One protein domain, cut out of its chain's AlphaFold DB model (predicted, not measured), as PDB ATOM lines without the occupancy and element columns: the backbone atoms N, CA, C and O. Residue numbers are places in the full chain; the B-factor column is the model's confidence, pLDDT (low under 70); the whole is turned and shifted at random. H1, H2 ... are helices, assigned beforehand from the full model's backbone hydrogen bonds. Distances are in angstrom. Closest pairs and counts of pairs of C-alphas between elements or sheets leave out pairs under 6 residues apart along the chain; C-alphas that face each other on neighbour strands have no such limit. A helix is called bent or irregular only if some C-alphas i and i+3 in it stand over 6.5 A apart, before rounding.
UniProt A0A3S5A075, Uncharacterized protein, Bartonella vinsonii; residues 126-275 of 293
ATOM      1  N   GLU A 126       1.895 -10.883   1.313       88.12
ATOM      2  CA  GLU A 126       1.293  -9.983   0.324       88.12
ATOM      3  C   GLU A 126       0.055  -9.294   0.898       88.12
ATOM      4  O   GLU A 126      -0.080  -8.074   0.765       88.12
ATOM      5  N   TYR A 127      -0.827 -10.072   1.535       87.88
ATOM      6  CA  TYR A 127      -2.057  -9.563   2.131       87.88
ATOM      7  C   TYR A 127      -1.752  -8.485   3.170       87.88
ATOM      8  O   TYR A 127      -2.298  -7.393   3.086       87.88
ATOM      9  N   GLU A 128      -0.812  -8.732   4.082       89.31
ATOM     10  CA  GLU A 128      -0.440  -7.804   5.154       89.31
ATOM     11  C   GLU A 128       0.117  -6.492   4.589       89.31
ATOM     12  O   GLU A 128      -0.261  -5.407   5.025       89.31
ATOM     13  N   LYS A 129       0.956  -6.564   3.546       91.88
ATOM     14  CA  LYS A 129       1.477  -5.368   2.863       91.88
ATOM     15  C   LYS A 129       0.372  -4.562   2.185       91.88
ATOM     16  O   LYS A 129       0.446  -3.336   2.145       91.88
ATOM     17  N   LYS A 130      -0.621  -5.235   1.599       92.81
ATOM     18  CA  LYS A 130      -1.777  -4.577   0.974       92.81
ATOM     19  C   LYS A 130      -2.721  -4.000   2.019       92.81
ATOM     20  O   LYS A 130      -3.195  -2.888   1.825       92.81
ATOM     21  N   LEU A 131      -2.906  -4.698   3.136       91.25
ATOM     22  CA  LEU A 131      -3.710  -4.253   4.265       91.25
ATOM     23  C   LEU A 131      -3.173  -2.941   4.837       91.25
ATOM     24  O   LEU A 131      -3.940  -1.999   4.968       91.25
ATOM     25  N   VAL A 132      -1.859  -2.829   5.068       92.19
ATOM     26  CA  VAL A 132      -1.240  -1.575   5.541       92.19
ATOM     27  C   VAL A 132      -1.509  -0.422   4.570       92.19
ATOM     28  O   VAL A 132      -1.962   0.642   4.982       92.19
ATOM     29  N   LYS A 133      -1.330  -0.644   3.262       93.81
ATOM     30  CA  LYS A 133      -1.627   0.374   2.239       93.81
ATOM     31  C   LYS A 133      -3.106   0.754   2.201       93.81
ATOM     32  O   LYS A 133      -3.445   1.908   1.959       93.81
ATOM     33  N   ALA A 134      -3.988  -0.216   2.406       92.00
ATOM     34  CA  ALA A 134      -5.424   0.000   2.444       92.00
ATOM     35  C   ALA A 134      -5.838   0.792   3.693       92.00
ATOM     36  O   ALA A 134      -6.637   1.718   3.584       92.00
ATOM     37  N   GLN A 135      -5.238   0.499   4.851       90.81
ATOM     38  CA  GLN A 135      -5.411   1.269   6.083       90.81
ATOM     39  C   GLN A 135      -4.917   2.708   5.910       90.81
ATOM     40  O   GLN A 135      -5.641   3.640   6.237       90.81
ATOM     41  N   GLU A 136      -3.719   2.915   5.356       89.81
ATOM     42  CA  GLU A 136      -3.192   4.253   5.039       89.81
ATOM     43  C   GLU A 136      -4.120   5.012   4.088       89.81
ATOM     44  O   GLU A 136      -4.420   6.187   4.310       89.81
ATOM     45  N   HIS A 137      -4.627   4.326   3.060       88.06
ATOM     46  CA  HIS A 137      -5.599   4.906   2.148       88.06
ATOM     47  C   HIS A 137      -6.864   5.341   2.889       88.06
ATOM     48  O   HIS A 137      -7.255   6.497   2.755       88.06
ATOM     49  N   LEU A 138      -7.463   4.474   3.708       86.31
ATOM     50  CA  LEU A 138      -8.670   4.795   4.470       86.31
ATOM     51  C   LEU A 138      -8.439   5.907   5.499       86.31
ATOM     52  O   LEU A 138      -9.279   6.785   5.601       86.31
ATOM     53  N   ARG A 139      -7.284   5.960   6.179       84.00
ATOM     54  CA  ARG A 139      -6.921   7.083   7.071       84.00
ATOM     55  C   ARG A 139      -6.822   8.411   6.319       84.00
ATOM     56  O   ARG A 139      -7.168   9.454   6.862       84.00
ATOM     57  N   SER A 140      -6.330   8.375   5.079       81.50
ATOM     58  CA  SER A 140      -6.202   9.566   4.227       81.50
ATOM     59  C   SER A 140      -7.531  10.027   3.619       81.50
ATOM     60  O   SER A 140      -7.656  11.176   3.199       81.50
ATOM     61  N   GLN A 141      -8.513   9.129   3.520       71.81
ATOM     62  CA  GLN A 141      -9.861   9.448   3.078       71.81
ATOM     63  C   GLN A 141     -10.653   9.900   4.314       71.81
ATOM     64  O   GLN A 141     -10.891   9.114   5.221       71.81
ATOM     65  N   GLY A 142     -11.068  11.167   4.379       65.69
ATOM     66  CA  GLY A 142     -12.011  11.588   5.422       65.69
ATOM     67  C   GLY A 142     -13.294  10.746   5.373       65.69
ATOM     68  O   GLY A 142     -13.654  10.232   4.312       65.69
ATOM     69  N   LEU A 143     -14.002  10.635   6.501       66.56
ATOM     70  CA  LEU A 143     -15.240   9.844   6.662       66.56
ATOM     71  C   LEU A 143     -16.275  10.094   5.544       66.56
ATOM     72  O   LEU A 143     -16.913   9.163   5.048       66.56
ATOM     73  N   TYR A 144     -16.338  11.333   5.054       63.97
ATOM     74  CA  TYR A 144     -17.206  11.751   3.955       63.97
ATOM     75  C   TYR A 144     -16.967  10.991   2.636       63.97
ATOM     76  O   TYR A 144     -17.906  10.698   1.898       63.97
ATOM     77  N   ALA A 145     -15.720  10.616   2.329       64.94
ATOM     78  CA  ALA A 145     -15.391   9.892   1.097       64.94
ATOM     79  C   ALA A 145     -15.951   8.458   1.077       64.94
ATOM     80  O   ALA A 145     -16.078   7.860   0.009       64.94
ATOM     81  N   LEU A 146     -16.315   7.925   2.244       66.12
ATOM     82  CA  LEU A 146     -16.964   6.626   2.416       66.12
ATOM     83  C   LEU A 146     -18.483   6.755   2.598       66.12
ATOM     84  O   LEU A 146     -19.143   5.763   2.888       66.12
ATOM     85  N   GLY A 147     -19.038   7.958   2.412       64.06
ATOM     86  CA  GLY A 147     -20.464   8.228   2.584       64.06
ATOM     87  C   GLY A 147     -20.916   8.295   4.044       64.06
ATOM     88  O   GLY A 147     -22.106   8.159   4.299       64.06
ATOM     89  N   LEU A 148     -19.994   8.486   4.997       67.31
ATOM     90  CA  LEU A 148     -20.318   8.611   6.419       67.31
ATOM     91  C   LEU A 148     -20.456  10.089   6.815       67.31
ATOM     92  O   LEU A 148     -19.534  10.879   6.615       67.31
ATOM     93  N   ASP A 149     -21.582  10.441   7.439       57.44
ATOM     94  CA  ASP A 149     -21.937  11.806   7.880       57.44
ATOM     95  C   ASP A 149     -21.261  12.250   9.179       57.44
ATOM     96  O   ASP A 149     -21.853  12.911  10.034       57.44
ATOM     97  N   LYS A 150     -20.002  11.871   9.364       59.06
ATOM     98  CA  LYS A 150     -19.228  12.249  10.543       59.06
ATOM     99  C   LYS A 150     -18.055  13.126  10.126       59.06
ATOM    100  O   LYS A 150     -17.298  12.771   9.227       59.06
ATOM    101  N   GLU A 151     -17.880  14.257  10.801       55.69
ATOM    102  CA  GLU A 151     -16.592  14.954  10.814       55.69
ATOM    103  C   GLU A 151     -15.631  14.172  11.715       55.69
ATOM    104  O   GLU A 151     -15.983  13.805  12.836       55.69
ATOM    105  N   GLY A 152     -14.429  13.878  11.221       62.44
ATOM    106  CA  GLY A 152     -13.428  13.124  11.973       62.44
ATOM    107  C   GLY A 152     -12.598  12.176  11.115       62.44
ATOM    108  O   GLY A 152     -12.694  12.152   9.885       62.44
ATOM    109  N   TYR A 153     -11.774  11.392  11.800       64.38
ATOM    110  CA  TYR A 153     -10.967  10.323  11.220       64.38
ATOM    111  C   TYR A 153     -11.556   8.981  11.640       64.38
ATOM    112  O   TYR A 153     -12.115   8.879  12.730       64.38
ATOM    113  N   LEU A 154     -11.415   7.964  10.790       71.56
ATOM    114  CA  LEU A 154     -11.739   6.598  11.184       71.56
ATOM    115  C   LEU A 154     -10.764   6.128  12.263       71.56
ATOM    116  O   LEU A 154      -9.543   6.223  12.082       71.56
ATOM    117  N   GLU A 155     -11.298   5.583  13.350       81.12
ATOM    118  CA  GLU A 155     -10.482   4.876  14.332       81.12
ATOM    119  C   GLU A 155      -9.937   3.571  13.737       81.12
ATOM    120  O   GLU A 155     -10.471   3.016  12.774       81.12
ATOM    121  N   GLU A 156      -8.840   3.055  14.293       80.88
ATOM    122  CA  GLU A 156      -8.198   1.846  13.767       80.88
ATOM    123  C   GLU A 156      -9.142   0.633  13.750       80.88
ATOM    124  O   GLU A 156      -9.113  -0.157  12.804       80.88
ATOM    125  N   GLU A 157     -10.011   0.515  14.754       81.38
ATOM    126  CA  GLU A 157     -11.028  -0.534  14.822       81.38
ATOM    127  C   GLU A 157     -12.035  -0.420  13.666       81.38
ATOM    128  O   GLU A 157     -12.268  -1.400  12.959       81.38
ATOM    129  N   GLU A 158     -12.541   0.785  13.383       80.12
ATOM    130  CA  GLU A 158     -13.478   1.033  12.279       80.12
ATOM    131  C   GLU A 158     -12.846   0.727  10.913       80.12
ATOM    132  O   GLU A 158     -13.476   0.114  10.048       80.12
ATOM    133  N   ILE A 159     -11.577   1.103  10.715       83.69
ATOM    134  CA  ILE A 159     -10.828   0.781   9.492       83.69
ATOM    135  C   ILE A 159     -10.725  -0.731   9.315       83.69
ATOM    136  O   ILE A 159     -10.946  -1.245   8.217       83.69
ATOM    137  N   ASN A 160     -10.377  -1.450  10.382       82.06
ATOM    138  CA  ASN A 160     -10.231  -2.897  10.327       82.06
ATOM    139  C   ASN A 160     -11.563  -3.583  10.009       82.06
ATOM    140  O   ASN A 160     -11.575  -4.513   9.203       82.06
ATOM    141  N   GLU A 161     -12.677  -3.098  10.556       80.06
ATOM    142  CA  GLU A 161     -14.010  -3.599  10.214       80.06
ATOM    143  C   GLU A 161     -14.368  -3.336   8.747       80.06
ATOM    144  O   GLU A 161     -14.741  -4.271   8.034       80.06
ATOM    145  N   ILE A 162     -14.145  -2.117   8.238       82.81
ATOM    146  CA  ILE A 162     -14.354  -1.786   6.817       82.81
ATOM    147  C   ILE A 162     -13.543  -2.719   5.915       82.81
ATOM    148  O   ILE A 162     -14.055  -3.204   4.907       82.81
ATOM    149  N   LEU A 163     -12.288  -3.002   6.270       84.56
ATOM    150  CA  LEU A 163     -11.413  -3.887   5.501       84.56
ATOM    151  C   LEU A 163     -11.829  -5.357   5.575       84.56
ATOM    152  O   LEU A 163     -11.617  -6.081   4.606       84.56
ATOM    153  N   LYS A 164     -12.442  -5.814   6.669       78.62
ATOM    154  CA  LYS A 164     -13.008  -7.170   6.744       78.62
ATOM    155  C   LYS A 164     -14.204  -7.329   5.811       78.62
ATOM    156  O   LYS A 164     -14.329  -8.359   5.151       78.62
ATOM    157  N   ILE A 165     -15.059  -6.310   5.731       77.44
ATOM    158  CA  ILE A 165     -16.317  -6.377   4.976       77.44
ATOM    159  C   ILE A 165     -16.244  -5.717   3.598       77.44
ATOM    160  O   ILE A 165     -17.249  -5.700   2.889       77.44
ATOM    161  N   TYR A 166     -15.085  -5.203   3.171       84.75
ATOM    162  CA  TYR A 166     -14.999  -4.414   1.939       84.75
ATOM    163  C   TYR A 166     -15.582  -5.080   0.680       84.75
ATOM    164  O   TYR A 166     -16.145  -4.369  -0.157       84.75
ATOM    165  N   PRO A 167     -15.531  -6.419   0.522       85.44
ATOM    166  CA  PRO A 167     -16.139  -7.071  -0.630       85.44
ATOM    167  C   PRO A 167     -17.668  -6.990  -0.627       85.44
ATOM    168  O   PRO A 167     -18.265  -6.967  -1.700       85.44
ATOM    169  N   GLN A 168     -18.310  -6.851   0.539       85.56
ATOM    170  CA  GLN A 168     -19.746  -6.553   0.627       85.56
ATOM    171  C   GLN A 168     -20.071  -5.222  -0.051       85.56
ATOM    172  O   GLN A 168     -21.056  -5.127  -0.780       85.56
ATOM    173  N   PHE A 169     -19.207  -4.209   0.094       87.62
ATOM    174  CA  PHE A 169     -19.403  -2.928  -0.586       87.62
ATOM    175  C   PHE A 169     -19.305  -3.045  -2.111       87.62
ATOM    176  O   PHE A 169     -19.974  -2.291  -2.814       87.62
ATOM    177  N   ILE A 170     -18.542  -4.005  -2.644       91.44
ATOM    178  CA  ILE A 170     -18.516  -4.281  -4.090       91.44
ATOM    179  C   ILE A 170     -19.900  -4.758  -4.551       91.44
ATOM    180  O   ILE A 170     -20.418  -4.250  -5.546       91.44
ATOM    181  N   PHE A 171     -20.538  -5.663  -3.803       90.31
ATOM    182  CA  PHE A 171     -21.903  -6.110  -4.096       90.31
ATOM    183  C   PHE A 171     -22.936  -4.996  -3.919       90.31
ATOM    184  O   PHE A 171     -23.814  -4.850  -4.761       90.31
ATOM    185  N   MET A 172     -22.804  -4.146  -2.900       89.56
ATOM    186  CA  MET A 172     -23.674  -2.972  -2.760       89.56
ATOM    187  C   MET A 172     -23.537  -2.026  -3.957       89.56
ATOM    188  O   MET A 172     -24.534  -1.598  -4.533       89.56
ATOM    189  N   CYS A 173     -22.311  -1.764  -4.421       93.56
ATOM    190  CA  CYS A 173     -22.084  -0.998  -5.644       93.56
ATOM    191  C   CYS A 173     -22.638  -1.694  -6.894       93.56
ATOM    192  O   CYS A 173     -23.036  -1.002  -7.831       93.56
ATOM    193  N   LYS A 174     -22.722  -3.033  -6.911       94.12
ATOM    194  CA  LYS A 174     -23.394  -3.779  -7.986       94.12
ATOM    195  C   LYS A 174     -24.901  -3.535  -7.978       94.12
ATOM    196  O   LYS A 174     -25.475  -3.286  -9.035       94.12
ATOM    197  N   ILE A 175     -25.524  -3.566  -6.805       92.25
ATOM    198  CA  ILE A 175     -26.956  -3.285  -6.651       92.25
ATOM    199  C   ILE A 175     -27.253  -1.840  -7.087       92.25
ATOM    200  O   ILE A 175     -28.181  -1.600  -7.861       92.25
ATOM    201  N   HIS A 176     -26.412  -0.878  -6.696       93.12
ATOM    202  CA  HIS A 176     -26.525   0.511  -7.158       93.12
ATOM    203  C   HIS A 176     -26.306   0.659  -8.673       93.12
ATOM    204  O   HIS A 176     -27.018   1.427  -9.321       93.12
ATOM    205  N   GLU A 177     -25.384  -0.105  -9.275       95.25
ATOM    206  CA  GLU A 177     -25.254  -0.173 -10.737       95.25
ATOM    207  C   GLU A 177     -26.572  -0.627 -11.376       95.25
ATOM    208  O   GLU A 177     -27.045  -0.009 -12.330       95.25
ATOM    209  N   ASN A 178     -27.179  -1.688 -10.840       94.12
ATOM    210  CA  ASN A 178     -28.423  -2.250 -11.356       94.12
ATOM    211  C   ASN A 178     -29.576  -1.234 -11.283       94.12
ATOM    212  O   ASN A 178     -30.363  -1.141 -12.228       94.12
ATOM    213  N   MET A 179     -29.623  -0.392 -10.244       92.69
ATOM    214  CA  MET A 179     -30.620   0.683 -10.126       92.69
ATOM    215  C   MET A 179     -30.589   1.684 -11.292       92.69
ATOM    216  O   MET A 179     -31.647   2.182 -11.683       92.69
ATOM    217  N   LEU A 180     -29.432   1.938 -11.917       93.94
ATOM    218  CA  LEU A 180     -29.340   2.831 -13.086       93.94
ATOM    219  C   LEU A 180     -30.118   2.331 -14.313       93.94
ATOM    220  O   LEU A 180     -30.370   3.120 -15.237       93.94
ATOM    221  N   TYR A 181     -30.483   1.049 -14.330       93.88
ATOM    222  CA  TYR A 181     -31.247   0.396 -15.393       93.88
ATOM    223  C   TYR A 181     -32.721   0.170 -15.024       93.88
ATOM    224  O   TYR A 181     -33.446  -0.481 -15.772       93.88
ATOM    225  N   THR A 182     -33.170   0.712 -13.892       93.81
ATOM    226  CA  THR A 182     -34.569   0.651 -13.447       93.81
ATOM    227  C   THR A 182     -35.342   1.922 -13.811       93.81
ATOM    228  O   THR A 182     -34.801   2.863 -14.400       93.81
ATOM    229  N   ASP A 183     -36.617   1.957 -13.430       93.25
ATOM    230  CA  ASP A 183     -37.534   3.084 -13.578       93.25
ATOM    231  C   ASP A 183     -37.033   4.381 -12.918       93.25
ATOM    232  O   ASP A 183     -37.259   5.468 -13.449       93.25
ATOM    233  N   VAL A 184     -36.271   4.280 -11.823       93.31
ATOM    234  CA  VAL A 184     -35.671   5.440 -11.136       93.31
ATOM    235  C   VAL A 184     -34.314   5.864 -11.714       93.31
ATOM    236  O   VAL A 184     -33.792   6.921 -11.367       93.31
ATOM    237  N   GLY A 185     -33.736   5.092 -12.637       94.88
ATOM    238  CA  GLY A 185     -32.431   5.382 -13.241       94.88
ATOM    239  C   GLY A 185     -32.314   6.773 -13.895       94.88
ATOM    240  O   GLY A 185     -31.298   7.443 -13.692       94.88
ATOM    241  N   PRO A 186     -33.313   7.256 -14.666       96.12
ATOM    242  CA  PRO A 186     -33.311   8.619 -15.200       96.12
ATOM    243  C   PRO A 186     -33.264   9.700 -14.114       96.12
ATOM    244  O   PRO A 186     -32.533  10.677 -14.278       96.12
ATOM    245  N   LEU A 187     -33.989   9.503 -13.008       95.06
ATOM    246  CA  LEU A 187     -33.998  10.411 -11.860       95.06
ATOM    247  C   LEU A 187     -32.616  10.455 -11.193       95.06
ATOM    248  O   LEU A 187     -32.055  11.530 -11.024       95.06
ATOM    249  N   LEU A 188     -32.019   9.290 -10.921       95.69
ATOM    250  CA  LEU A 188     -30.675   9.175 -10.332       95.69
ATOM    251  C   LEU A 188     -29.598   9.878 -11.169       95.69
ATOM    252  O   LEU A 188     -28.714  10.546 -10.634       95.69
ATOM    253  N   ARG A 189     -29.679   9.769 -12.499       95.62
ATOM    254  CA  ARG A 189     -28.752  10.462 -13.404       95.62
ATOM    255  C   ARG A 189     -28.942  11.977 -13.387       95.62
ATOM    256  O   ARG A 189     -27.954  12.706 -13.404       95.62
ATOM    257  N   LYS A 190     -30.194  12.438 -13.419       95.31
ATOM    258  CA  LYS A 190     -30.529  13.856 -13.577       95.31
ATOM    259  C   LYS A 190     -30.359  14.638 -12.277       95.31
ATOM    260  O   LYS A 190     -29.715  15.681 -12.289       95.31
ATOM    261  N   ASP A 191     -30.909  14.116 -11.188       93.75
ATOM    262  CA  ASP A 191     -31.092  14.866  -9.946       93.75
ATOM    263  C   ASP A 191     -29.976  14.572  -8.932       93.75
ATOM    264  O   ASP A 191     -29.663  15.421  -8.106       93.75
ATOM    265  N   PHE A 192     -29.314  13.412  -9.044       93.50
ATOM    266  CA  PHE A 192     -28.222  12.993  -8.148       93.50
ATOM    267  C   PHE A 192     -26.871  12.849  -8.861       93.50
ATOM    268  O   PHE A 192     -25.871  12.466  -8.255       93.50
ATOM    269  N   GLY A 193     -26.816  13.110 -10.171       92.94
ATOM    270  CA  GLY A 193     -25.575  13.089 -10.946       92.94
ATOM    271  C   GLY A 193     -24.899  11.718 -11.049       92.94
ATOM    272  O   GLY A 193     -23.708  11.657 -11.368       92.94
ATOM    273  N   TRP A 194     -25.618  10.618 -10.796       95.62
ATOM    274  CA  TRP A 194     -25.049   9.275 -10.917       95.62
ATOM    275  C   TRP A 194     -24.638   9.003 -12.364       95.62
ATOM    276  O   TRP A 194     -25.424   9.201 -13.290       95.62
ATOM    277  N   LYS A 195     -23.422   8.492 -12.576       94.88
ATOM    278  CA  LYS A 195     -22.933   8.126 -13.909       94.88
ATOM    279  C   LYS A 195     -22.574   6.651 -13.972       94.88
ATOM    280  O   LYS A 195     -22.147   6.058 -12.984       94.88
ATOM    281  N   LYS A 196     -22.705   6.049 -15.156       93.19
ATOM    282  CA  LYS A 196     -22.389   4.626 -15.362       93.19
ATOM    283  C   LYS A 196     -20.930   4.319 -15.006       93.19
ATOM    284  O   LYS A 196     -20.635   3.270 -14.442       93.19
ATOM    285  N   GLU A 197     -20.025   5.256 -15.266       93.06
ATOM    286  CA  GLU A 197     -18.587   5.124 -15.011       93.06
ATOM    287  C   GLU A 197     -18.257   5.044 -13.511       93.06
ATOM    288  O   GLU A 197     -17.195   4.538 -13.142       93.06
ATOM    289  N   ASN A 198     -19.157   5.507 -12.631       90.81
ATOM    290  CA  ASN A 198     -18.986   5.366 -11.183       90.81
ATOM    291  C   ASN A 198     -19.088   3.901 -10.724       90.81
ATOM    292  O   ASN A 198     -18.529   3.550  -9.685       90.81
ATOM    293  N   PHE A 199     -19.748   3.049 -11.514       94.88
ATOM    294  CA  PHE A 199     -20.098   1.678 -11.135       94.88
ATOM    295  C   PHE A 199     -19.585   0.610 -12.108       94.88
ATOM    296  O   PHE A 199     -19.481  -0.553 -11.738       94.88
ATOM    297  N   SER A 200     -19.200   0.977 -13.335       92.19
ATOM    298  CA  SER A 200     -18.846   0.018 -14.396       92.19
ATOM    299  C   SER A 200     -17.688  -0.930 -14.051       92.19
ATOM    300  O   SER A 200     -17.549  -1.979 -14.671       92.19
ATOM    301  N   TRP A 201     -16.856  -0.572 -13.069       94.25
ATOM    302  CA  TRP A 201     -15.736  -1.382 -12.579       94.25
ATOM    303  C   TRP A 201     -16.178  -2.620 -11.785       94.25
ATOM    304  O   TRP A 201     -15.412  -3.572 -11.666       94.25
ATOM    305  N   VAL A 202     -17.399  -2.619 -11.242       94.06
ATOM    306  CA  VAL A 202     -17.867  -3.635 -10.292       94.06
ATOM    307  C   VAL A 202     -17.949  -5.020 -10.934       94.06
ATOM    308  O   VAL A 202     -17.529  -6.003 -10.332       94.06
ATOM    309  N   ASN A 203     -18.427  -5.109 -12.178       91.31
ATOM    310  CA  ASN A 203     -18.514  -6.390 -12.888       91.31
ATOM    311  C   ASN A 203     -17.138  -7.027 -13.096       91.31
ATOM    312  O   ASN A 203     -17.007  -8.248 -13.036       91.31
ATOM    313  N   ASP A 204     -16.115  -6.209 -13.329       89.81
ATOM    314  CA  ASP A 204     -14.752  -6.703 -13.463       89.81
ATOM    315  C   ASP A 204     -14.185  -7.084 -12.097       89.81
ATOM    316  O   ASP A 204     -13.652  -8.182 -11.965       89.81
ATOM    317  N   ALA A 205     -14.388  -6.261 -11.063       89.44
ATOM    318  CA  ALA A 205     -13.987  -6.587  -9.694       89.44
ATOM    319  C   ALA A 205     -14.544  -7.940  -9.227       89.44
ATOM    320  O   ALA A 205     -13.788  -8.767  -8.725       89.44
ATOM    321  N   ILE A 206     -15.830  -8.211  -9.476       88.31
ATOM    322  CA  ILE A 206     -16.458  -9.500  -9.159       88.31
ATOM    323  C   ILE A 206     -15.756 -10.642  -9.912       88.31
ATOM    324  O   ILE A 206     -15.371 -11.622  -9.293       88.31
ATOM    325  N   LYS A 207     -15.457 -10.512 -11.213       84.56
ATOM    326  CA  LYS A 207     -14.676 -11.537 -11.950       84.56
ATOM    327  C   LYS A 207     -13.250 -11.721 -11.406       84.56
ATOM    328  O   LYS A 207     -12.604 -12.752 -11.634       84.56
ATOM    329  N   PHE A 208     -12.704 -10.697 -10.751       79.56
ATOM    330  CA  PHE A 208     -11.372 -10.737 -10.158       79.56
ATOM    331  C   PHE A 208     -11.334 -11.345  -8.749       79.56
ATOM    332  O   PHE A 208     -10.244 -11.669  -8.259       79.56
ATOM    333  N   ILE A 209     -12.484 -11.580  -8.134       79.94
ATOM    334  CA  ILE A 209     -12.599 -12.226  -6.832       79.94
ATOM    335  C   ILE A 209     -12.839 -13.729  -7.033       79.94
ATOM    336  O   ILE A 209     -13.299 -14.174  -8.082       79.94
ATOM    337  N   ASP A 210     -12.405 -14.520  -6.060       77.00
ATOM    338  CA  ASP A 210     -12.619 -15.965  -6.033       77.00
ATOM    339  C   ASP A 210     -14.120 -16.303  -5.935       77.00
ATOM    340  O   ASP A 210     -14.842 -15.659  -5.173       77.00
ATOM    341  N   GLN A 211     -14.597 -17.288  -6.702       79.69
ATOM    342  CA  GLN A 211     -16.036 -17.566  -6.810       79.69
ATOM    343  C   GLN A 211     -16.626 -18.108  -5.505       79.69
ATOM    344  O   GLN A 211     -17.719 -17.703  -5.119       79.69
ATOM    345  N   GLU A 212     -15.903 -18.974  -4.794       74.94
ATOM    346  CA  GLU A 212     -16.360 -19.469  -3.493       74.94
ATOM    347  C   GLU A 212     -16.438 -18.345  -2.465       74.94
ATOM    348  O   GLU A 212     -17.392 -18.260  -1.696       74.94
ATOM    349  N   PHE A 213     -15.463 -17.434  -2.487       80.88
ATOM    350  CA  PHE A 213     -15.518 -16.243  -1.654       80.88
ATOM    351  C   PHE A 213     -16.737 -15.373  -1.993       80.88
ATOM    352  O   PHE A 213     -17.400 -14.875  -1.090       80.88
ATOM    353  N   ILE A 214     -17.078 -15.215  -3.277       81.62
ATOM    354  CA  ILE A 214     -18.283 -14.486  -3.703       81.62
ATOM    355  C   ILE A 214     -19.548 -15.117  -3.127       81.62
ATOM    356  O   ILE A 214     -20.372 -14.396  -2.563       81.62
ATOM    357  N   GLU A 215     -19.711 -16.433  -3.261       82.25
ATOM    358  CA  GLU A 215     -20.904 -17.116  -2.754       82.25
ATOM    359  C   GLU A 215     -20.975 -17.057  -1.225       82.25
ATOM    360  O   GLU A 215     -22.004 -16.651  -0.685       82.25
ATOM    361  N   GLY A 216     -19.862 -17.296  -0.525       81.12
ATOM    362  CA  GLY A 216     -19.807 -17.154   0.930       81.12
ATOM    363  C   GLY A 216     -20.153 -15.738   1.407       81.12
ATOM    364  O   GLY A 216     -20.876 -15.561   2.387       81.12
ATOM    365  N   MET A 217     -19.699 -14.697   0.703       82.94
ATOM    366  CA  MET A 217     -20.039 -13.317   1.063       82.94
ATOM    367  C   MET A 217     -21.515 -12.993   0.814       82.94
ATOM    368  O   MET A 217     -22.122 -12.298   1.631       82.94
ATOM    369  N   LYS A 218     -22.119 -13.503  -0.266       85.12
ATOM    370  CA  LYS A 218     -23.568 -13.369  -0.496       85.12
ATOM    371  C   LYS A 218     -24.368 -14.057   0.603       85.12
ATOM    372  O   LYS A 218     -25.345 -13.480   1.074       85.12
ATOM    373  N   GLU A 219     -23.951 -15.251   1.022       82.12
ATOM    374  CA  GLU A 219     -24.556 -15.947   2.157       82.12
ATOM    375  C   GLU A 219     -24.488 -15.072   3.403       82.12
ATOM    376  O   GLU A 219     -25.527 -14.731   3.957       82.12
ATOM    377  N   VAL A 220     -23.302 -14.595   3.782       83.38
ATOM    378  CA  VAL A 220     -23.129 -13.695   4.931       83.38
ATOM    379  C   VAL A 220     -24.063 -12.482   4.861       83.38
ATOM    380  O   VAL A 220     -24.709 -12.164   5.858       83.38
ATOM    381  N   MET A 221     -24.185 -11.825   3.703       82.62
ATOM    382  CA  MET A 221     -25.079 -10.668   3.530       82.62
ATOM    383  C   MET A 221     -26.556 -11.034   3.757       82.62
ATOM    384  O   MET A 221     -27.295 -10.286   4.398       82.62
ATOM    385  N   VAL A 222     -26.987 -12.211   3.294       82.06
ATOM    386  CA  VAL A 222     -28.336 -12.744   3.552       82.06
ATOM    387  C   VAL A 222     -28.533 -13.057   5.039       82.06
ATOM    388  O   VAL A 222     -29.601 -12.779   5.597       82.06
ATOM    389  N   LEU A 223     -27.511 -13.613   5.696       74.44
ATOM    390  CA  LEU A 223     -27.575 -14.031   7.094       74.44
ATOM    391  C   LEU A 223     -27.597 -12.838   8.061       74.44
ATOM    392  O   LEU A 223     -28.386 -12.874   9.011       74.44
ATOM    393  N   ASP A 224     -26.811 -11.785   7.797       68.88
ATOM    394  CA  ASP A 224     -26.804 -10.529   8.570       68.88
ATOM    395  C   ASP A 224     -28.151  -9.791   8.461       68.88
ATOM    396  O   ASP A 224     -28.644  -9.221   9.437       68.88
ATOM    397  N   GLY A 225     -28.817  -9.872   7.302       60.59
ATOM    398  CA  GLY A 225     -30.129  -9.257   7.080       60.59
ATOM    399  C   GLY A 225     -31.289  -9.937   7.824       60.59
ATOM    400  O   GLY A 225     -32.348  -9.335   8.006       60.59
ATOM    401  N   SER A 226     -31.123 -11.184   8.288       58.88
ATOM    402  CA  SER A 226     -32.083 -12.027   9.040       58.88
ATOM    403  C   SER A 226     -33.481 -12.266   8.423       58.88
ATOM    404  O   SER A 226     -34.205 -13.156   8.885       58.88
ATOM    405  N   LYS A 227     -33.868 -11.521   7.380       67.56
ATOM    406  CA  LYS A 227     -35.199 -11.528   6.750       67.56
ATOM    407  C   LYS A 227     -35.247 -12.208   5.383       67.56
ATOM    408  O   LYS A 227     -36.338 -12.560   4.951       67.56
ATOM    409  N   HIS A 228     -34.108 -12.396   4.725       77.38
ATOM    410  CA  HIS A 228     -34.061 -12.888   3.348       77.38
ATOM    411  C   HIS A 228     -33.775 -14.392   3.303       77.38
ATOM    412  O   HIS A 228     -33.136 -14.944   4.208       77.38
ATOM    413  N   GLU A 229     -34.294 -15.058   2.273       73.38
ATOM    414  CA  GLU A 229     -34.035 -16.478   2.006       73.38
ATOM    415  C   GLU A 229     -32.862 -16.665   1.041       73.38
ATOM    416  O   GLU A 229     -32.153 -17.664   1.120       73.38
ATOM    417  N   ASN A 230     -32.628 -15.691   0.161       83.06
ATOM    418  CA  ASN A 230     -31.548 -15.697  -0.816       83.06
ATOM    419  C   ASN A 230     -31.068 -14.265  -1.124       83.06
ATOM    420  O   ASN A 230     -31.673 -13.273  -0.709       83.06
ATOM    421  N   PHE A 231     -29.970 -14.161  -1.877       85.38
ATOM    422  CA  PHE A 231     -29.358 -12.878  -2.225       85.38
ATOM    423  C   PHE A 231     -30.234 -12.014  -3.150       85.38
ATOM    424  O   PHE A 231     -30.195 -10.791  -3.053       85.38
ATOM    425  N   SER A 232     -31.062 -12.619  -4.008       87.25
ATOM    426  CA  SER A 232     -31.972 -11.869  -4.887       87.25
ATOM    427  C   SER A 232     -33.049 -11.129  -4.090       87.25
ATOM    428  O   SER A 232     -33.411 -10.007  -4.445       87.25
ATOM    429  N   ASP A 233     -33.559 -11.738  -3.019       87.25
ATOM    430  CA  ASP A 233     -34.523 -11.095  -2.125       87.25
ATOM    431  C   ASP A 233     -33.882  -9.935  -1.361       87.25
ATOM    432  O   ASP A 233     -34.506  -8.885  -1.205       87.25
ATOM    433  N   PHE A 234     -32.632 -10.111  -0.921       87.50
ATOM    434  CA  PHE A 234     -31.839  -9.048  -0.307       87.50
ATOM    435  C   PHE A 234     -31.626  -7.876  -1.278       87.50
ATOM    436  O   PHE A 234     -31.922  -6.733  -0.939       87.50
ATOM    437  N   GLU A 235     -31.188  -8.148  -2.510       89.31
ATOM    438  CA  GLU A 235     -30.986  -7.123  -3.540       89.31
ATOM    439  C   GLU A 235     -32.276  -6.339  -3.821       89.31
ATOM    440  O   GLU A 235     -32.260  -5.109  -3.903       89.31
ATOM    441  N   LYS A 236     -33.416  -7.031  -3.910       89.75
ATOM    442  CA  LYS A 236     -34.721  -6.392  -4.100       89.75
ATOM    443  C   LYS A 236     -35.098  -5.482  -2.929       89.75
ATOM    444  O   LYS A 236     -35.630  -4.398  -3.168       89.75
ATOM    445  N   ASP A 237     -34.838  -5.907  -1.696       88.62
ATOM    446  CA  ASP A 237     -35.115  -5.108  -0.499       88.62
ATOM    447  C   ASP A 237     -34.238  -3.854  -0.444       88.62
ATOM    448  O   ASP A 237     -34.758  -2.759  -0.253       88.62
ATOM    449  N   VAL A 238     -32.939  -3.981  -0.741       88.31
ATOM    450  CA  VAL A 238     -32.020  -2.837  -0.860       88.31
ATOM    451  C   VAL A 238     -32.507  -1.853  -1.924       88.31
ATOM    452  O   VAL A 238     -32.592  -0.655  -1.659       88.31
ATOM    453  N   MET A 239     -32.887  -2.334  -3.113       89.56
ATOM    454  CA  MET A 239     -33.415  -1.462  -4.168       89.56
ATOM    455  C   MET A 239     -34.701  -0.745  -3.742       89.56
ATOM    456  O   MET A 239     -34.883   0.425  -4.071       89.56
ATOM    457  N   ASN A 240     -35.600  -1.421  -3.021       90.00
ATOM    458  CA  ASN A 240     -36.822  -0.802  -2.505       90.00
ATOM    459  C   ASN A 240     -36.520   0.236  -1.420       90.00
ATOM    460  O   ASN A 240     -37.052   1.340  -1.488       90.00
ATOM    461  N   SER A 241     -35.623  -0.077  -0.483       87.50
ATOM    462  CA  SER A 241     -35.169   0.873   0.533       87.50
ATOM    463  C   SER A 241     -34.562   2.116  -0.114       87.50
ATOM    464  O   SER A 241     -34.883   3.228   0.285       87.50
ATOM    465  N   MET A 242     -33.755   1.961  -1.169       87.19
ATOM    466  CA  MET A 242     -33.196   3.118  -1.872       87.19
ATOM    467  C   MET A 242     -34.253   3.952  -2.595       87.19
ATOM    468  O   MET A 242     -34.104   5.168  -2.670       87.19
ATOM    469  N   ARG A 243     -35.338   3.347  -3.101       90.38
ATOM    470  CA  ARG A 243     -36.470   4.124  -3.638       90.38
ATOM    471  C   ARG A 243     -37.109   5.001  -2.563       90.38
ATOM    472  O   ARG A 243     -37.447   6.145  -2.852       90.38
ATOM    473  N   ASP A 244     -37.234   4.489  -1.341       89.31
ATOM    474  CA  ASP A 244     -37.743   5.267  -0.211       89.31
ATOM    475  C   ASP A 244     -36.763   6.383   0.193       89.31
ATOM    476  O   ASP A 244     -37.191   7.511   0.453       89.31
ATOM    477  N   GLU A 245     -35.454   6.110   0.188       87.81
ATOM    478  CA  GLU A 245     -34.417   7.092   0.542       87.81
ATOM    479  C   GLU A 245     -34.310   8.250  -0.453       87.81
ATOM    480  O   GLU A 245     -34.079   9.383  -0.039       87.81
ATOM    481  N   ILE A 246     -34.573   8.023  -1.745       89.75
ATOM    482  CA  ILE A 246     -34.667   9.108  -2.741       89.75
ATOM    483  C   ILE A 246     -35.653  10.197  -2.287       89.75
ATOM    484  O   ILE A 246     -35.428  11.378  -2.545       89.75
ATOM    485  N   ILE A 247     -36.736   9.805  -1.608       88.50
ATOM    486  CA  ILE A 247     -37.766  10.724  -1.116       88.50
ATOM    487  C   ILE A 247     -37.420  11.233   0.287       88.50
ATOM    488  O   ILE A 247     -37.620  12.411   0.579       88.50
ATOM    489  N   ARG A 248     -36.956  10.346   1.175       89.25
ATOM    490  CA  ARG A 248     -36.807  10.637   2.609       89.25
ATOM    491  C   ARG A 248     -35.476  11.285   2.973       89.25
ATOM    492  O   ARG A 248     -35.476  12.180   3.813       89.25
ATOM    493  N   ASN A 249     -34.377  10.853   2.361       84.81
ATOM    494  CA  ASN A 249     -33.039  11.368   2.626       84.81
ATOM    495  C   ASN A 249     -32.190  11.443   1.339       84.81
ATOM    496  O   ASN A 249     -31.267  10.651   1.129       84.81
ATOM    497  N   PRO A 250     -32.452  12.431   0.468       86.88
ATOM    498  CA  PRO A 250     -31.748  12.556  -0.806       86.88
ATOM    499  C   PRO A 250     -30.226  12.727  -0.654       86.88
ATOM    500  O   PRO A 250     -29.478  12.330  -1.548       86.88
ATOM    501  N   SER A 251     -29.746  13.254   0.480       85.44
ATOM    502  CA  SER A 251     -28.306  13.415   0.714       85.44
ATOM    503  C   SER A 251     -27.551  12.084   0.791       85.44
ATOM    504  O   SER A 251     -26.395  12.015   0.378       85.44
ATOM    505  N   ASP A 252     -28.192  11.009   1.255       83.81
ATOM    506  CA  ASP A 252     -27.554   9.690   1.330       83.81
ATOM    507  C   ASP A 252     -27.429   9.065  -0.059       83.81
ATOM    508  O   ASP A 252     -26.413   8.450  -0.394       83.81
ATOM    509  N   VAL A 253     -28.417   9.317  -0.920       89.31
ATOM    510  CA  VAL A 253     -28.398   8.899  -2.326       89.31
ATOM    511  C   VAL A 253     -27.293   9.618  -3.107       89.31
ATOM    512  O   VAL A 253     -26.624   9.011  -3.948       89.31
ATOM    513  N   GLU A 254     -27.053  10.898  -2.816       89.38
ATOM    514  CA  GLU A 254     -26.018  11.706  -3.473       89.38
ATOM    515  C   GLU A 254     -24.590  11.203  -3.183       89.38
ATOM    516  O   GLU A 254     -23.708  11.282  -4.042       89.38
ATOM    517  N   LYS A 255     -24.349  10.616  -2.004       88.06
ATOM    518  CA  LYS A 255     -23.014  10.149  -1.578       88.06
ATOM    519  C   LYS A 255     -22.594   8.820  -2.212       88.06
ATOM    520  O   LYS A 255     -21.395   8.530  -2.286       88.06
ATOM    521  N   ILE A 256     -23.539   8.011  -2.697       90.44
ATOM    522  CA  ILE A 256     -23.277   6.647  -3.192       90.44
ATOM    523  C   ILE A 256     -22.191   6.580  -4.283       90.44
ATOM    524  O   ILE A 256     -21.292   5.738  -4.167       90.44
ATOM    525  N   PRO A 257     -22.188   7.429  -5.331       91.88
ATOM    526  CA  PRO A 257     -21.136   7.397  -6.346       91.88
ATOM    527  C   PRO A 257     -19.734   7.645  -5.774       91.88
ATOM    528  O   PRO A 257     -18.766   7.021  -6.221       91.88
ATOM    529  N   SER A 258     -19.617   8.532  -4.782       88.94
ATOM    530  CA  SER A 258     -18.356   8.824  -4.091       88.94
ATOM    531  C   SER A 258     -17.896   7.630  -3.260       88.94
ATOM    532  O   SER A 258     -16.748   7.203  -3.411       88.94
ATOM    533  N   MET A 259     -18.810   7.019  -2.499       88.94
ATOM    534  CA  MET A 259     -18.550   5.780  -1.763       88.94
ATOM    535  C   MET A 259     -18.054   4.675  -2.708       88.94
ATOM    536  O   MET A 259     -16.990   4.102  -2.485       88.94
ATOM    537  N   CYS A 260     -18.744   4.414  -3.824       91.62
ATOM    538  CA  CYS A 260     -18.325   3.381  -4.778       91.62
ATOM    539  C   CYS A 260     -16.974   3.681  -5.441       91.62
ATOM    540  O   CYS A 260     -16.210   2.762  -5.743       91.62
ATOM    541  N   LYS A 261     -16.620   4.958  -5.615       90.56
ATOM    542  CA  LYS A 261     -15.288   5.355  -6.087       90.56
ATOM    543  C   LYS A 261     -14.200   5.089  -5.039       90.56
ATOM    544  O   LYS A 261     -13.096   4.697  -5.420       90.56
ATOM    545  N   ALA A 262     -14.488   5.283  -3.753       88.50
ATOM    546  CA  ALA A 262     -13.573   4.937  -2.667       88.50
ATOM    547  C   ALA A 262     -13.393   3.415  -2.553       88.50
ATOM    548  O   ALA A 262     -12.263   2.930  -2.521       88.50
ATOM    549  N   VAL A 263     -14.491   2.654  -2.623       90.31
ATOM    550  CA  VAL A 263     -14.467   1.182  -2.623       90.31
ATOM    551  C   VAL A 263     -13.666   0.643  -3.809       90.31
ATOM    552  O   VAL A 263     -12.877  -0.281  -3.631       90.31
ATOM    553  N   LYS A 264     -13.782   1.247  -5.001       93.00
ATOM    554  CA  LYS A 264     -12.949   0.884  -6.158       93.00
ATOM    555  C   LYS A 264     -11.458   0.993  -5.844       93.00
ATOM    556  O   LYS A 264     -10.714   0.049  -6.079       93.00
ATOM    557  N   LYS A 265     -11.016   2.132  -5.301       91.50
ATOM    558  CA  LYS A 265      -9.601   2.339  -4.949       91.50
ATOM    559  C   LYS A 265      -9.133   1.329  -3.908       91.50
ATOM    560  O   LYS A 265      -8.030   0.802  -4.016       91.50
ATOM    561  N   LEU A 266      -9.979   1.054  -2.917       90.94
ATOM    562  CA  LEU A 266      -9.699   0.048  -1.908       90.94
ATOM    563  C   LEU A 266      -9.541  -1.346  -2.536       90.94
ATOM    564  O   LEU A 266      -8.563  -2.039  -2.257       90.94
ATOM    565  N   HIS A 267     -10.447  -1.722  -3.439       91.38
ATOM    566  CA  HIS A 267     -10.350  -2.962  -4.203       91.38
ATOM    567  C   HIS A 267      -9.059  -3.021  -5.030       91.38
ATOM    568  O   HIS A 267      -8.358  -4.026  -4.969       91.38
ATOM    569  N   ASP A 268      -8.688  -1.943  -5.724       92.12
ATOM    570  CA  ASP A 268      -7.457  -1.876  -6.522       92.12
ATOM    571  C   ASP A 268      -6.193  -2.095  -5.660       92.12
ATOM    572  O   ASP A 268      -5.257  -2.784  -6.075       92.12
ATOM    573  N   ILE A 269      -6.164  -1.561  -4.430       93.19
ATOM    574  CA  ILE A 269      -5.071  -1.790  -3.467       93.19
ATOM    575  C   ILE A 269      -5.035  -3.257  -3.028       93.19
ATOM    576  O   ILE A 269      -3.968  -3.889  -3.026       93.19
ATOM    577  N   MET A 270      -6.201  -3.796  -2.669       90.50
ATOM    578  CA  MET A 270      -6.350  -5.150  -2.145       90.50
ATOM    579  C   MET A 270      -6.225  -6.226  -3.225       90.50
ATOM    580  O   MET A 270      -5.951  -7.371  -2.885       90.50
ATOM    581  N   LEU A 271      -6.334  -5.888  -4.511       88.44
ATOM    582  CA  LEU A 271      -6.328  -6.842  -5.618       88.44
ATOM    583  C   LEU A 271      -5.068  -7.734  -5.604       88.44
ATOM    584  O   LEU A 271      -3.955  -7.205  -5.684       88.44
ATOM    585  N   PRO A 272      -5.190  -9.070  -5.530       82.81
ATOM    586  CA  PRO A 272      -4.035  -9.963  -5.460       82.81
ATOM    587  C   PRO A 272      -3.199  -9.946  -6.750       82.81
ATOM    588  O   PRO A 272      -3.724  -9.835  -7.863       82.81
ATOM    589  N   ASN A 273      -1.881 -10.123  -6.626       80.94
ATOM    590  CA  ASN A 273      -0.952 -10.205  -7.755       80.94
ATOM    591  C   ASN A 273      -1.061 -11.558  -8.482       80.94
ATOM    592  O   ASN A 273      -0.186 -12.420  -8.393       80.94
ATOM    593  N   ARG A 274      -2.122 -11.728  -9.283       65.50
ATOM    594  CA  ARG A 274      -2.480 -12.993  -9.960       65.50
ATOM    595  C   ARG A 274      -1.356 -13.653 -10.775       65.50
ATOM    596  O   ARG A 274      -1.342 -14.873 -10.879       65.50
ATOM    597  N   ARG A 275      -0.419 -12.886 -11.352       63.12
ATOM    598  CA  ARG A 275       0.717 -13.444 -12.121       63.12
ATOM    599  C   ARG A 275       1.741 -14.178 -11.255       63.12
ATOM    600  O   ARG A 275       2.449 -15.029 -11.777       63.12
TER     601      ARG A 275
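This is residues 126 to 275 of the 293 residues of an uncharacterized protein of Bartonella vinsonii (UniProt A0A3S5A075). Two helices, H8 and the arm H3b of the bent helix H3, cross in the middle of a rounded body, and H5, H6 and H7 pack around H3b. H1 meets the last residues of H8 at one end of the body, with the arm H3a beside it, while H7 stands at the other end; short H2 packs on H8, and H4 lies far out near the end of H3b. The printed part has 150 residues with eight named helices, H1 to H8, and no named strand: its class is all helix, with mostly crossed packing. It is compact, with a radius of gyration of the C-alphas of 15.6 A, and spans 43 by 36 by 30 A.

H1 is residues 126 to 140 and H2 residues 143 to 146. H3, residues 156 to 179, was assigned as one helix by its hydrogen bonds but is bent: C-alphas 164 and 167 are 8.0 A apart. Its arms, H3a at 156 to 164 and H3b at 167 to 179, stand at a steep tilt of 64 degrees. H3a touches H1, closest at the C-alphas of Ile 159 and Gln 135, 6.4 A. H4, residues 185 to 191, is close to H3b but not clearly touching, Gly 185 and Met 179 having C-alphas 5.9 A apart. H5, residues 202 to 208, touches H3b at a steep tilt of 40 degrees, opposite ways; the closest C-alphas, of Val 202 and Lys 174, are 6.0 A apart. H6, residues 211 to 225, touches H3b about perpendicular, at 79 degrees, with the C-alphas of Met 217 and Gln 168 closest at 6.8 A. H7, residues 231 to 248, touches H6, closest at the C-alphas of Phe 231 and Val 222, 5.9 A, and H3b, closest at those of Glu 235 and Ile 175, 6.4 A. H8, residues 250 to 270, is irregular, with C-alphas 254 and 257 7.1 A apart and a kink of 31 degrees near residue 258. H7 and H8 form a helical hairpin, closest at the C-alphas of Ile 246 and Val 253, 6.3 A. H8 touches H3b at a steep tilt of 47 degrees, opposite ways, with the C-alphas of Cys 260 and Cys 173 closest at 5.8 A. It touches H2 with residues 258 to 263 alone, closest at the C-alphas of Met 259 and Leu 146, 4.5 A, and H1 with residues 266 to 270 alone, closest at those of Met 270 and Lys 130, 5.6 A. Every O i to N i+4 pair is within hydrogen-bond range in H1, H3a, H3b, H4, H5 and H6, against 13 of 14 in H7 and 14 of 17 in H8; H2 is too short for such a pair.

H1 begins at C-alpha 126, (1.293, -9.983, 0.324), and is 21.3 A long. H3b is 19.0 A, H6 21.5 A, H7 25.1 A and H8 31.0 A, ending at C-alpha 270, (-6.350, -5.150, -2.145).

The C-alphas of Arg 248 and Arg 275, the two farthest apart, are 47.0 A apart. The printed part has no cut and no long link. Mean pLDDT of the printed part is 84.9; residues 142 to 153, 224 to 227 and 274 to 275 are under 70.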